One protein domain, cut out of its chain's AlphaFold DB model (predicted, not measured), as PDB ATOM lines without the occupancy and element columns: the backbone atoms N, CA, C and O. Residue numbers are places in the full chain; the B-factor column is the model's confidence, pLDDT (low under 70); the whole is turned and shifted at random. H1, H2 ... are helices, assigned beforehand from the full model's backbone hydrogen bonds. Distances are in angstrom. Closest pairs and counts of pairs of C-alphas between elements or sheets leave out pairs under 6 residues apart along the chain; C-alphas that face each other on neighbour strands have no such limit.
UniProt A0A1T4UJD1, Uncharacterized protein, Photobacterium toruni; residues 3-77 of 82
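What this domain is: This is residues 3 to 77 of the 82 residues of an uncharacterized protein of Photobacterium toruni (UniProt A0A1T4UJD1). A long straight helix, H1, makes an arm that leads into a small compact head of three short helices. In the head, H2 and H3 form a helical hairpin and H4 packs crosswise on both, while residues 3 to 17 of H1 stick out free. The 75 printed residues hold four named helices, H1 H2 H3 H4 along the chain, and no named strand: the class is all helix. The whole is loose, with a radius of gyration of the C-alphas of 14.4 A, and spans 44 by 29 by 18 A.

How they stand to each other: H1, residues 3 to 32, and H2, residues 34 to 46, touch only at the corner, closest at the C-alphas of Ser 29 and Asp 35, 4.9 A apart. H2 is the hub, touching three helices. H3, residues 51 to 61, touches H2 at a shallow tilt of 19 degrees, opposite ways, with C-alphas 41 and 54 closest at 5.6 A. H4, residues 67 to 75, touches H3 at a steep tilt of 66 degrees, with C-alphas 55 and 70 closest at 5.6 A. H4 touches residues 38 to 42 of H2, only just about perpendicular at 71 degrees, with C-alphas 42 and 74 closest at 5.0 A. H1 and H4 are close but not clearly touching, with C-alphas 25 and 73 closest at 7.0 A; H1 and H3 are apart. Every O i to N i+4 pair is within hydrogen-bond range in H1, H2, H3 and H4.

Where its parts are: H1 begins at C-alpha 3, (-66.682, -33.941, 99.821), and measures 43.3 A. H2 measures 17.6 A, H3 15.4 A and H4 12.2 A, ending at C-alpha 75, (-45.359, -21.377, 81.084).

The domain as a whole: The C-alphas farthest apart, of Glu 3 and Glu 61, are 45.2 A apart. The printed part has no cut, and its three links are tight. Residues 3 to 33 are under pLDDT 70.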
ATOM      1  N   GLU A   3     -67.537 -33.936 101.026       46.62
ATOM      2  CA  GLU A   3     -66.682 -33.941  99.821       46.62
ATOM      3  C   GLU A   3     -66.047 -32.578  99.485       46.62
ATOM      4  O   GLU A   3     -64.948 -32.511  98.932       46.62
ATOM      5  N   LEU A   4     -66.661 -31.470  99.916       44.50
ATOM      6  CA  LEU A   4     -66.152 -30.108  99.676       44.50
ATOM      7  C   LEU A   4     -64.847 -29.797 100.430       44.50
ATOM      8  O   LEU A   4     -64.049 -28.969  99.983       44.50
ATOM      9  N   GLY A   5     -64.610 -30.457 101.568       46.66
ATOM     10  CA  GLY A   5     -63.392 -30.273 102.364       46.66
ATOM     11  C   GLY A   5     -62.154 -30.868 101.691       46.66
ATOM     12  O   GLY A   5     -61.084 -30.260 101.719       46.66
ATOM     13  N   ILE A   6     -62.313 -32.018 101.027       52.62
ATOM     14  CA  ILE A   6     -61.232 -32.714 100.318       52.62
ATOM     15  C   ILE A   6     -60.803 -31.893  99.098       52.62
ATOM     16  O   ILE A   6     -59.611 -31.656  98.906       52.62
ATOM     17  N   TYR A   7     -61.767 -31.359  98.342       47.94
ATOM     18  CA  TYR A   7     -61.504 -30.545  97.153       47.94
ATOM     19  C   TYR A   7     -60.772 -29.237  97.486       47.94
ATOM     20  O   TYR A   7     -59.768 -28.893  96.860       47.94
ATOM     21  N   LYS A   8     -61.204 -28.536  98.546       45.16
ATOM     22  CA  LYS A   8     -60.519 -27.326  99.035       45.16
ATOM     23  C   LYS A   8     -59.104 -27.624  99.538       45.16
ATOM     24  O   LYS A   8     -58.193 -26.840  99.279       45.16
ATOM     25  N   LYS A   9     -58.897 -28.761 100.211       50.06
ATOM     26  CA  LYS A   9     -57.568 -29.206 100.664       50.06
ATOM     27  C   LYS A   9     -56.652 -29.530  99.479       50.06
ATOM     28  O   LYS A   9     -55.480 -29.172  99.507       50.06
ATOM     29  N   HIS A  10     -57.195 -30.117  98.415       49.06
ATOM     30  CA  HIS A  10     -56.453 -30.456  97.201       49.06
ATOM     31  C   HIS A  10     -56.045 -29.213  96.389       49.06
ATOM     32  O   HIS A  10     -54.891 -29.095  95.989       49.06
ATOM     33  N   ILE A  11     -56.945 -28.236  96.225       52.06
ATOM     34  CA  ILE A  11     -56.636 -26.941  95.586       52.06
ATOM     35  C   ILE A  11     -55.581 -26.173  96.390       52.06
ATOM     36  O   ILE A  11     -54.655 -25.594  95.820       52.06
ATOM     37  N   ARG A  12     -55.694 -26.186  97.722       50.03
ATOM     38  CA  ARG A  12     -54.735 -25.523  98.609       50.03
ATOM     39  C   ARG A  12     -53.358 -26.188  98.559       50.03
ATOM     40  O   ARG A  12     -52.368 -25.472  98.478       50.03
ATOM     41  N   ASN A  13     -53.291 -27.521  98.526       50.53
ATOM     42  CA  ASN A  13     -52.034 -28.248  98.338       50.53
ATOM     43  C   ASN A  13     -51.435 -28.027  96.950       50.53
ATOM     44  O   ASN A  13     -50.226 -27.865  96.861       50.53
ATOM     45  N   LYS A  14     -52.253 -27.949  95.887       46.94
ATOM     46  CA  LYS A  14     -51.760 -27.574  94.555       46.94
ATOM     47  C   LYS A  14     -51.136 -26.184  94.571       46.94
ATOM     48  O   LYS A  14     -50.012 -26.066  94.120       46.94
ATOM     49  N   ARG A  15     -51.792 -25.178  95.165       47.75
ATOM     50  CA  ARG A  15     -51.226 -23.821  95.317       47.75
ATOM     51  C   ARG A  15     -49.932 -23.791  96.131       47.75
ATOM     52  O   ARG A  15     -49.028 -23.049  95.775       47.75
ATOM     53  N   LEU A  16     -49.844 -24.579  97.202       47.88
ATOM     54  CA  LEU A  16     -48.631 -24.703  98.018       47.88
ATOM     55  C   LEU A  16     -47.488 -25.367  97.240       47.88
ATOM     56  O   LEU A  16     -46.362 -24.893  97.301       47.88
ATOM     57  N   LEU A  17     -47.792 -26.401  96.450       46.44
ATOM     58  CA  LEU A  17     -46.851 -27.008  95.509       46.44
ATOM     59  C   LEU A  17     -46.406 -26.012  94.438       46.44
ATOM     60  O   LEU A  17     -45.218 -25.939  94.162       46.44
ATOM     61  N   THR A  18     -47.323 -25.206  93.892       50.09
ATOM     62  CA  THR A  18     -46.977 -24.137  92.944       50.09
ATOM     63  C   THR A  18     -46.061 -23.105  93.593       50.09
ATOM     64  O   THR A  18     -45.108 -22.689  92.956       50.09
ATOM     65  N   PHE A  19     -46.293 -22.735  94.857       46.50
ATOM     66  CA  PHE A  19     -45.427 -21.821  95.610       46.50
ATOM     67  C   PHE A  19     -44.033 -22.410  95.858       46.50
ATOM     68  O   PHE A  19     -43.041 -21.758  95.559       46.50
ATOM     69  N   CYS A  20     -43.942 -23.663  96.314       50.22
ATOM     70  CA  CYS A  20     -42.658 -24.344  96.497       50.22
ATOM     71  C   CYS A  20     -41.900 -24.521  95.174       50.22
ATOM     72  O   CYS A  20     -40.681 -24.373  95.147       50.22
ATOM     73  N   LEU A  21     -42.598 -24.805  94.071       55.12
ATOM     74  CA  LEU A  21     -41.990 -24.879  92.742       55.12
ATOM     75  C   LEU A  21     -41.504 -23.496  92.288       55.12
ATOM     76  O   LEU A  21     -40.414 -23.381  91.742       55.12
ATOM     77  N   HIS A  22     -42.283 -22.449  92.568       54.47
ATOM     78  CA  HIS A  22     -41.930 -21.066  92.269       54.47
ATOM     79  C   HIS A  22     -40.685 -20.623  93.049       54.47
ATOM     80  O   HIS A  22     -39.808 -19.999  92.464       54.47
ATOM     81  N   ASP A  23     -40.557 -21.006  94.323       51.75
ATOM     82  CA  ASP A  23     -39.383 -20.706  95.155       51.75
ATOM     83  C   ASP A  23     -38.139 -21.493  94.718       51.75
ATOM     84  O   ASP A  23     -37.038 -20.942  94.684       51.75
ATOM     85  N   VAL A  24     -38.292 -22.758  94.315       50.69
ATOM     86  CA  VAL A  24     -37.185 -23.568  93.773       50.69
ATOM     87  C   VAL A  24     -36.744 -23.043  92.405       50.69
ATOM     88  O   VAL A  24     -35.548 -22.866  92.175       50.69
ATOM     89  N   ILE A  25     -37.684 -22.716  91.514       55.12
ATOM     90  CA  ILE A  25     -37.391 -22.081  90.224       55.12
ATOM     91  C   ILE A  25     -36.727 -20.721  90.449       55.12
ATOM     92  O   ILE A  25     -35.761 -20.414  89.758       55.12
ATOM     93  N   TYR A  26     -37.171 -19.935  91.430       55.91
ATOM     94  CA  TYR A  26     -36.580 -18.643  91.781       55.91
ATOM     95  C   TYR A  26     -35.148 -18.782  92.325       55.91
ATOM     96  O   TYR A  26     -34.250 -18.066  91.881       55.91
ATOM     97  N   LEU A  27     -34.893 -19.755  93.207       51.50
ATOM     98  CA  LEU A  27     -33.560 -20.053  93.748       51.50
ATOM     99  C   LEU A  27     -32.581 -20.544  92.673       51.50
ATOM    100  O   LEU A  27     -31.426 -20.113  92.650       51.50
ATOM    101  N   ILE A  28     -33.032 -21.399  91.749       54.78
ATOM    102  CA  ILE A  28     -32.221 -21.825  90.597       54.78
ATOM    103  C   ILE A  28     -32.027 -20.641  89.631       54.78
ATOM    104  O   ILE A  28     -30.932 -20.427  89.109       54.78
ATOM    105  N   SER A  29     -33.051 -19.808  89.449       53.12
ATOM    106  CA  SER A  29     -33.011 -18.658  88.547       53.12
ATOM    107  C   SER A  29     -32.074 -17.540  88.978       53.12
ATOM    108  O   SER A  29     -31.389 -16.975  88.124       53.12
ATOM    109  N   ILE A  30     -31.997 -17.249  90.278       55.03
ATOM    110  CA  ILE A  30     -31.032 -16.291  90.831       55.03
ATOM    111  C   ILE A  30     -29.601 -16.799  90.645       55.03
ATOM    112  O   ILE A  30     -28.704 -16.016  90.339       55.03
ATOM    113  N   ARG A  31     -29.377 -18.110  90.794       51.56
ATOM    114  CA  ARG A  31     -28.031 -18.698  90.782       51.56
ATOM    115  C   ARG A  31     -27.471 -18.936  89.372       51.56
ATOM    116  O   ARG A  31     -26.256 -18.970  89.220       51.56
ATOM    117  N   TYR A  32     -28.331 -19.043  88.353       57.78
ATOM    118  CA  TYR A  32     -27.935 -19.411  86.982       57.78
ATOM    119  C   TYR A  32     -28.433 -18.459  85.876       57.78
ATOM    120  O   TYR A  32     -28.341 -18.794  84.701       57.78
ATOM    121  N   ARG A  33     -28.960 -17.268  86.206       69.94
ATOM    122  CA  ARG A  33     -29.577 -16.319  85.242       69.94
ATOM    123  C   ARG A  33     -30.780 -16.890  84.464       69.94
ATOM    124  O   ARG A  33     -31.241 -16.259  83.510       69.94
ATOM    125  N   ILE A  34     -31.332 -18.031  84.893       72.50
ATOM    126  CA  ILE A  34     -32.429 -18.726  84.202       72.50
ATOM    127  C   ILE A  34     -33.683 -17.848  84.103       72.50
ATOM    128  O   ILE A  34     -34.308 -17.871  83.052       72.50
ATOM    129  N   ASP A  35     -34.021 -17.002  85.092       74.50
ATOM    130  CA  ASP A  35     -35.184 -16.073  85.012       74.50
ATOM    131  C   ASP A  35     -35.062 -15.106  83.827       74.50
ATOM    132  O   ASP A  35     -36.039 -14.790  83.154       74.50
ATOM    133  N   THR A  36     -33.849 -14.649  83.510       78.00
ATOM    134  CA  THR A  36     -33.670 -13.714  82.390       78.00
ATOM    135  C   THR A  36     -33.863 -14.419  81.050       78.00
ATOM    136  O   THR A  36     -34.604 -13.921  80.203       78.00
ATOM    137  N   VAL A  37     -33.231 -15.585  80.882       81.38
ATOM    138  CA  VAL A  37     -33.296 -16.379  79.648       81.38
ATOM    139  C   VAL A  37     -34.704 -16.937  79.436       81.38
ATOM    140  O   VAL A  37     -35.331 -16.685  78.407       81.38
ATOM    141  N   SER A  38     -35.246 -17.632  80.439       82.38
ATOM    142  CA  SER A  38     -36.610 -18.169  80.394       82.38
ATOM    143  C   SER A  38     -37.655 -17.076  80.221       82.38
ATOM    144  O   SER A  38     -38.639 -17.291  79.521       82.38
ATOM    145  N   GLY A  39     -37.418 -15.877  80.757       82.25
ATOM    146  CA  GLY A  39     -38.265 -14.722  80.515       82.25
ATOM    147  C   GLY A  39     -38.272 -14.243  79.065       82.25
ATOM    148  O   GLY A  39     -39.315 -13.786  78.604       82.25
ATOM    149  N   GLY A  40     -37.150 -14.346  78.350       85.25
ATOM    150  CA  GLY A  40     -37.083 -14.073  76.912       85.25
ATOM    151  C   GLY A  40     -37.883 -15.092  76.105       85.25
ATOM    152  O   GLY A  40     -38.700 -14.719  75.265       85.25
ATOM    153  N   TYR A  41     -37.729 -16.376  76.427       87.69
ATOM    154  CA  TYR A  41     -38.503 -17.440  75.791       87.69
ATOM    155  C   TYR A  41     -39.998 -17.371  76.108       87.69
ATOM    156  O   TYR A  41     -40.817 -17.570  75.219       87.69
ATOM    157  N   ALA A  42     -40.369 -17.037  77.342       86.44
ATOM    158  CA  ALA A  42     -41.760 -16.861  77.740       86.44
ATOM    159  C   ALA A  42     -42.451 -15.741  76.954       86.44
ATOM    160  O   ALA A  42     -43.573 -15.937  76.497       86.44
ATOM    161  N   LEU A  43     -41.775 -14.603  76.748       85.50
ATOM    162  CA  LEU A  43     -42.281 -13.522  75.892       85.50
ATOM    163  C   LEU A  43     -42.424 -13.979  74.439       85.50
ATOM    164  O   LEU A  43     -43.473 -13.784  73.840       85.50
ATOM    165  N   ALA A  44     -41.399 -14.641  73.896       86.69
ATOM    166  CA  ALA A  44     -41.431 -15.124  72.520       86.69
ATOM    167  C   ALA A  44     -42.594 -16.098  72.280       86.69
ATOM    168  O   ALA A  44     -43.268 -15.998  71.261       86.69
ATOM    169  N   VAL A  45     -42.858 -17.017  73.216       88.81
ATOM    170  CA  VAL A  45     -43.995 -17.946  73.124       88.81
ATOM    171  C   VAL A  45     -45.329 -17.217  73.279       88.81
ATOM    172  O   VAL A  45     -46.254 -17.487  72.517       88.81
ATOM    173  N   ARG A  46     -45.432 -16.271  74.221       86.50
ATOM    174  CA  ARG A  46     -46.627 -15.428  74.395       86.50
ATOM    175  C   ARG A  46     -46.974 -14.671  73.111       86.50
ATOM    176  O   ARG A  46     -48.141 -14.600  72.745       86.50
ATOM    177  N   ASP A  47     -45.966 -14.174  72.404       88.56
ATOM    178  CA  ASP A  47     -46.125 -13.417  71.159       88.56
ATOM    179  C   ASP A  47     -46.329 -14.334  69.923       88.56
ATOM    180  O   ASP A  47     -46.227 -13.887  68.782       88.56
ATOM    181  N   GLY A  48     -46.640 -15.624  70.132       88.44
ATOM    182  CA  GLY A  48     -46.971 -16.603  69.084       88.44
ATOM    183  C   GLY A  48     -45.837 -17.565  68.705       88.44
ATOM    184  O   GLY A  48     -45.981 -18.364  67.780       88.44
ATOM    185  N   GLY A  49     -44.704 -17.509  69.405       89.69
ATOM    186  CA  GLY A  49     -43.566 -18.399  69.199       89.69
ATOM    187  C   GLY A  49     -43.837 -19.850  69.609       89.69
ATOM    188  O   GLY A  49     -44.701 -20.165  70.427       89.69
ATOM    189  N   ASN A  50     -43.051 -20.773  69.051       94.19
ATOM    190  CA  ASN A  50     -43.214 -22.200  69.312       94.19
ATOM    191  C   ASN A  50     -42.673 -22.586  70.702       94.19
ATOM    192  O   ASN A  50     -41.463 -22.554  70.941       94.19
ATOM    193  N   LEU A  51     -43.568 -23.028  71.592       87.81
ATOM    194  CA  LEU A  51     -43.233 -23.471  72.948       87.81
ATOM    195  C   LEU A  51     -42.222 -24.626  72.973       87.81
ATOM    196  O   LEU A  51     -41.280 -24.591  73.758       87.81
ATOM    197  N   ASN A  52     -42.359 -25.621  72.096       90.94
ATOM    198  CA  ASN A  52     -41.419 -26.744  72.044       90.94
ATOM    199  C   ASN A  52     -40.022 -26.280  71.622       90.94
ATOM    200  O   ASN A  52     -39.025 -26.759  72.154       90.94
ATOM    201  N   HIS A  53     -39.940 -25.309  70.708       93.12
ATOM    202  CA  HIS A  53     -38.659 -24.715  70.335       93.12
ATOM    203  C   HIS A  53     -38.019 -23.986  71.523       93.12
ATOM    204  O   HIS A  53     -36.850 -24.212  71.823       93.12
ATOM    205  N   ALA A  54     -38.797 -23.171  72.237       90.56
ATOM    206  CA  ALA A  54     -38.355 -22.469  73.438       90.56
ATOM    207  C   ALA A  54     -37.873 -23.424  74.546       90.56
ATOM    208  O   ALA A  54     -36.826 -23.193  75.148       90.56
ATOM    209  N   ILE A  55     -38.586 -24.533  74.766       90.00
ATOM    210  CA  ILE A  55     -38.198 -25.573  75.728       90.00
ATOM    211  C   ILE A  55     -36.864 -26.214  75.331       90.00
ATOM    212  O   ILE A  55     -35.964 -26.316  76.161       90.00
ATOM    213  N   ILE A  56     -36.705 -26.610  74.065       92.50
ATOM    214  CA  ILE A  56     -35.466 -27.234  73.575       92.50
ATOM    215  C   ILE A  56     -34.276 -26.282  73.727       92.50
ATOM    216  O   ILE A  56     -33.201 -26.718  74.137       92.50
ATOM    217  N   GLN A  57     -34.447 -24.996  73.415       91.88
ATOM    218  CA  GLN A  57     -33.380 -24.007  73.581       91.88
ATOM    219  C   GLN A  57     -33.025 -23.800  75.057       91.88
ATOM    220  O   GLN A  57     -31.850 -23.822  75.412       91.88
ATOM    221  N   LEU A  58     -34.027 -23.720  75.937       88.38
ATOM    222  CA  LEU A  58     -33.793 -23.577  77.371       88.38
ATOM    223  C   LEU A  58     -33.048 -24.783  77.968       88.38
ATOM    224  O   LEU A  58     -32.167 -24.601  78.803       88.38
ATOM    225  N   ILE A  59     -33.343 -26.005  77.514       91.00
ATOM    226  CA  ILE A  59     -32.609 -27.215  77.928       91.00
ATOM    227  C   ILE A  59     -31.174 -27.207  77.385       91.00
ATOM    228  O   ILE A  59     -30.261 -27.644  78.078       91.00
ATOM    229  N   LYS A  60     -30.940 -26.706  76.164       90.00
ATOM    230  CA  LYS A  60     -29.575 -26.572  75.621       90.00
ATOM    231  C   LYS A  60     -28.725 -25.609  76.445       90.00
ATOM    232  O   LYS A  60     -27.556 -25.898  76.679       90.00
ATOM    233  N   GLU A  61     -29.303 -24.492  76.885       86.75
ATOM    234  CA  GLU A  61     -28.611 -23.536  77.757       86.75
ATOM    235  C   GLU A  61     -28.434 -24.070  79.184       86.75
ATOM    236  O   GLU A  61     -27.410 -23.819  79.820       86.75
ATOM    237  N   PHE A  62     -29.393 -24.864  79.670       86.62
ATOM    238  CA  PHE A  62     -29.370 -25.452  81.007       86.62
ATOM    239  C   PHE A  62     -29.642 -26.964  80.950       86.62
ATOM    240  O   PHE A  62     -30.754 -27.399  81.256       86.62
ATOM    241  N   PRO A  63     -28.619 -27.791  80.642       85.38
ATOM    242  CA  PRO A  63     -28.775 -29.242  80.465       85.38
ATOM    243  C   PRO A  63     -29.229 -29.992  81.723       85.38
ATOM    244  O   PRO A  63     -29.622 -31.152  81.649       85.38
ATOM    245  N   ILE A  64     -29.167 -29.336  82.885       84.19
ATOM    246  CA  ILE A  64     -29.695 -29.846  84.155       84.19
ATOM    247  C   ILE A  64     -31.231 -29.880  84.186       84.19
ATOM    248  O   ILE A  64     -31.813 -30.581  85.012       84.19
ATOM    249  N   LEU A  65     -31.897 -29.120  83.311       83.12
ATOM    250  CA  LEU A  65     -33.350 -29.066  83.249       83.12
ATOM    251  C   LEU A  65     -33.899 -30.253  82.463       83.12
ATOM    252  O   LEU A  65     -33.544 -30.499  81.312       83.12
ATOM    253  N   THR A  66     -34.858 -30.945  83.067       88.12
ATOM    254  CA  THR A  66     -35.718 -31.869  82.328       88.12
ATOM    255  C   THR A  66     -36.690 -31.104  81.432       88.12
ATOM    256  O   THR A  66     -37.013 -29.938  81.675       88.12
ATOM    257  N   HIS A  67     -37.237 -31.787  80.426       88.31
ATOM    258  CA  HIS A  67     -38.244 -31.203  79.540       88.31
ATOM    259  C   HIS A  67     -39.469 -30.674  80.296       88.31
ATOM    260  O   HIS A  67     -39.993 -29.607  79.976       88.31
ATOM    261  N   HIS A  68     -39.901 -31.396  81.333       86.12
ATOM    262  CA  HIS A  68     -40.995 -30.966  82.196       86.12
ATOM    263  C   HIS A  68     -40.640 -29.671  82.937       86.12
ATOM    264  O   HIS A  68     -41.363 -28.687  82.818       86.12
ATOM    265  N   GLN A  69     -39.488 -29.623  83.611       83.44
ATOM    266  CA  GLN A  69     -39.055 -28.430  84.347       83.44
ATOM    267  C   GLN A  69     -38.897 -27.209  83.433       83.44
ATOM    268  O   GLN A  69     -39.356 -26.126  83.780       83.44
ATOM    269  N   ALA A  70     -38.303 -27.376  82.250       86.25
ATOM    270  CA  ALA A  70     -38.163 -26.295  81.277       86.25
ATOM    271  C   ALA A  70     -39.527 -25.765  80.796       86.25
ATOM    272  O   ALA A  70     -39.713 -24.553  80.690       86.25
ATOM    273  N   SER A  71     -40.502 -26.654  80.568       86.56
ATOM    274  CA  SER A  71     -41.867 -26.246  80.213       86.56
ATOM    275  C   SER A  71     -42.552 -25.463  81.334       86.56
ATOM    276  O   SER A  71     -43.127 -24.409  81.072       86.56
ATOM    277  N   GLU A  72     -42.432 -25.918  82.584       84.75
ATOM    278  CA  GLU A  72     -43.010 -25.232  83.740       84.75
ATOM    279  C   GLU A  72     -42.381 -23.853  83.937       84.75
ATOM    280  O   GLU A  72     -43.095 -22.874  84.136       84.75
ATOM    281  N   ILE A  73     -41.057 -23.755  83.805       84.44
ATOM    282  CA  ILE A  73     -40.324 -22.492  83.913       84.44
ATOM    283  C   ILE A  73     -40.825 -21.468  82.887       84.44
ATOM    284  O   ILE A  73     -40.996 -20.307  83.243       84.44
ATOM    285  N   ILE A  74     -41.081 -21.876  81.638       84.19
ATOM    286  CA  ILE A  74     -41.546 -20.970  80.575       84.19
ATOM    287  C   ILE A  74     -43.022 -20.595  80.768       84.19
ATOM    288  O   ILE A  74     -43.357 -19.413  80.736       84.19
ATOM    289  N   ILE A  75     -43.901 -21.580  80.986       82.56
ATOM    290  CA  ILE A  75     -45.359 -21.377  81.084       82.56
ATOM    291  C   ILE A  75     -45.723 -20.566  82.329       82.56
ATOM    292  O   ILE A  75     -46.570 -19.676  82.277       82.56
ATOM    293  N   TYR A  76     -45.084 -20.863  83.460       81.12
ATOM    294  CA  TYR A  76     -45.344 -20.170  84.719       81.12
ATOM    295  C   TYR A  76     -44.445 -18.950  84.918       81.12
ATOM    296  O   TYR A  76     -44.485 -18.319  85.976       81.12
ATOM    297  N   HIS A  77     -43.660 -18.569  83.906       81.25
ATOM    298  CA  HIS A  77     -42.866 -17.359  83.983       81.25
ATOM    299  C   HIS A  77     -43.778 -16.135  84.130       81.25
ATOM    300  O   HIS A  77     -44.727 -15.945  83.371       81.25
TER     301      HIS A  77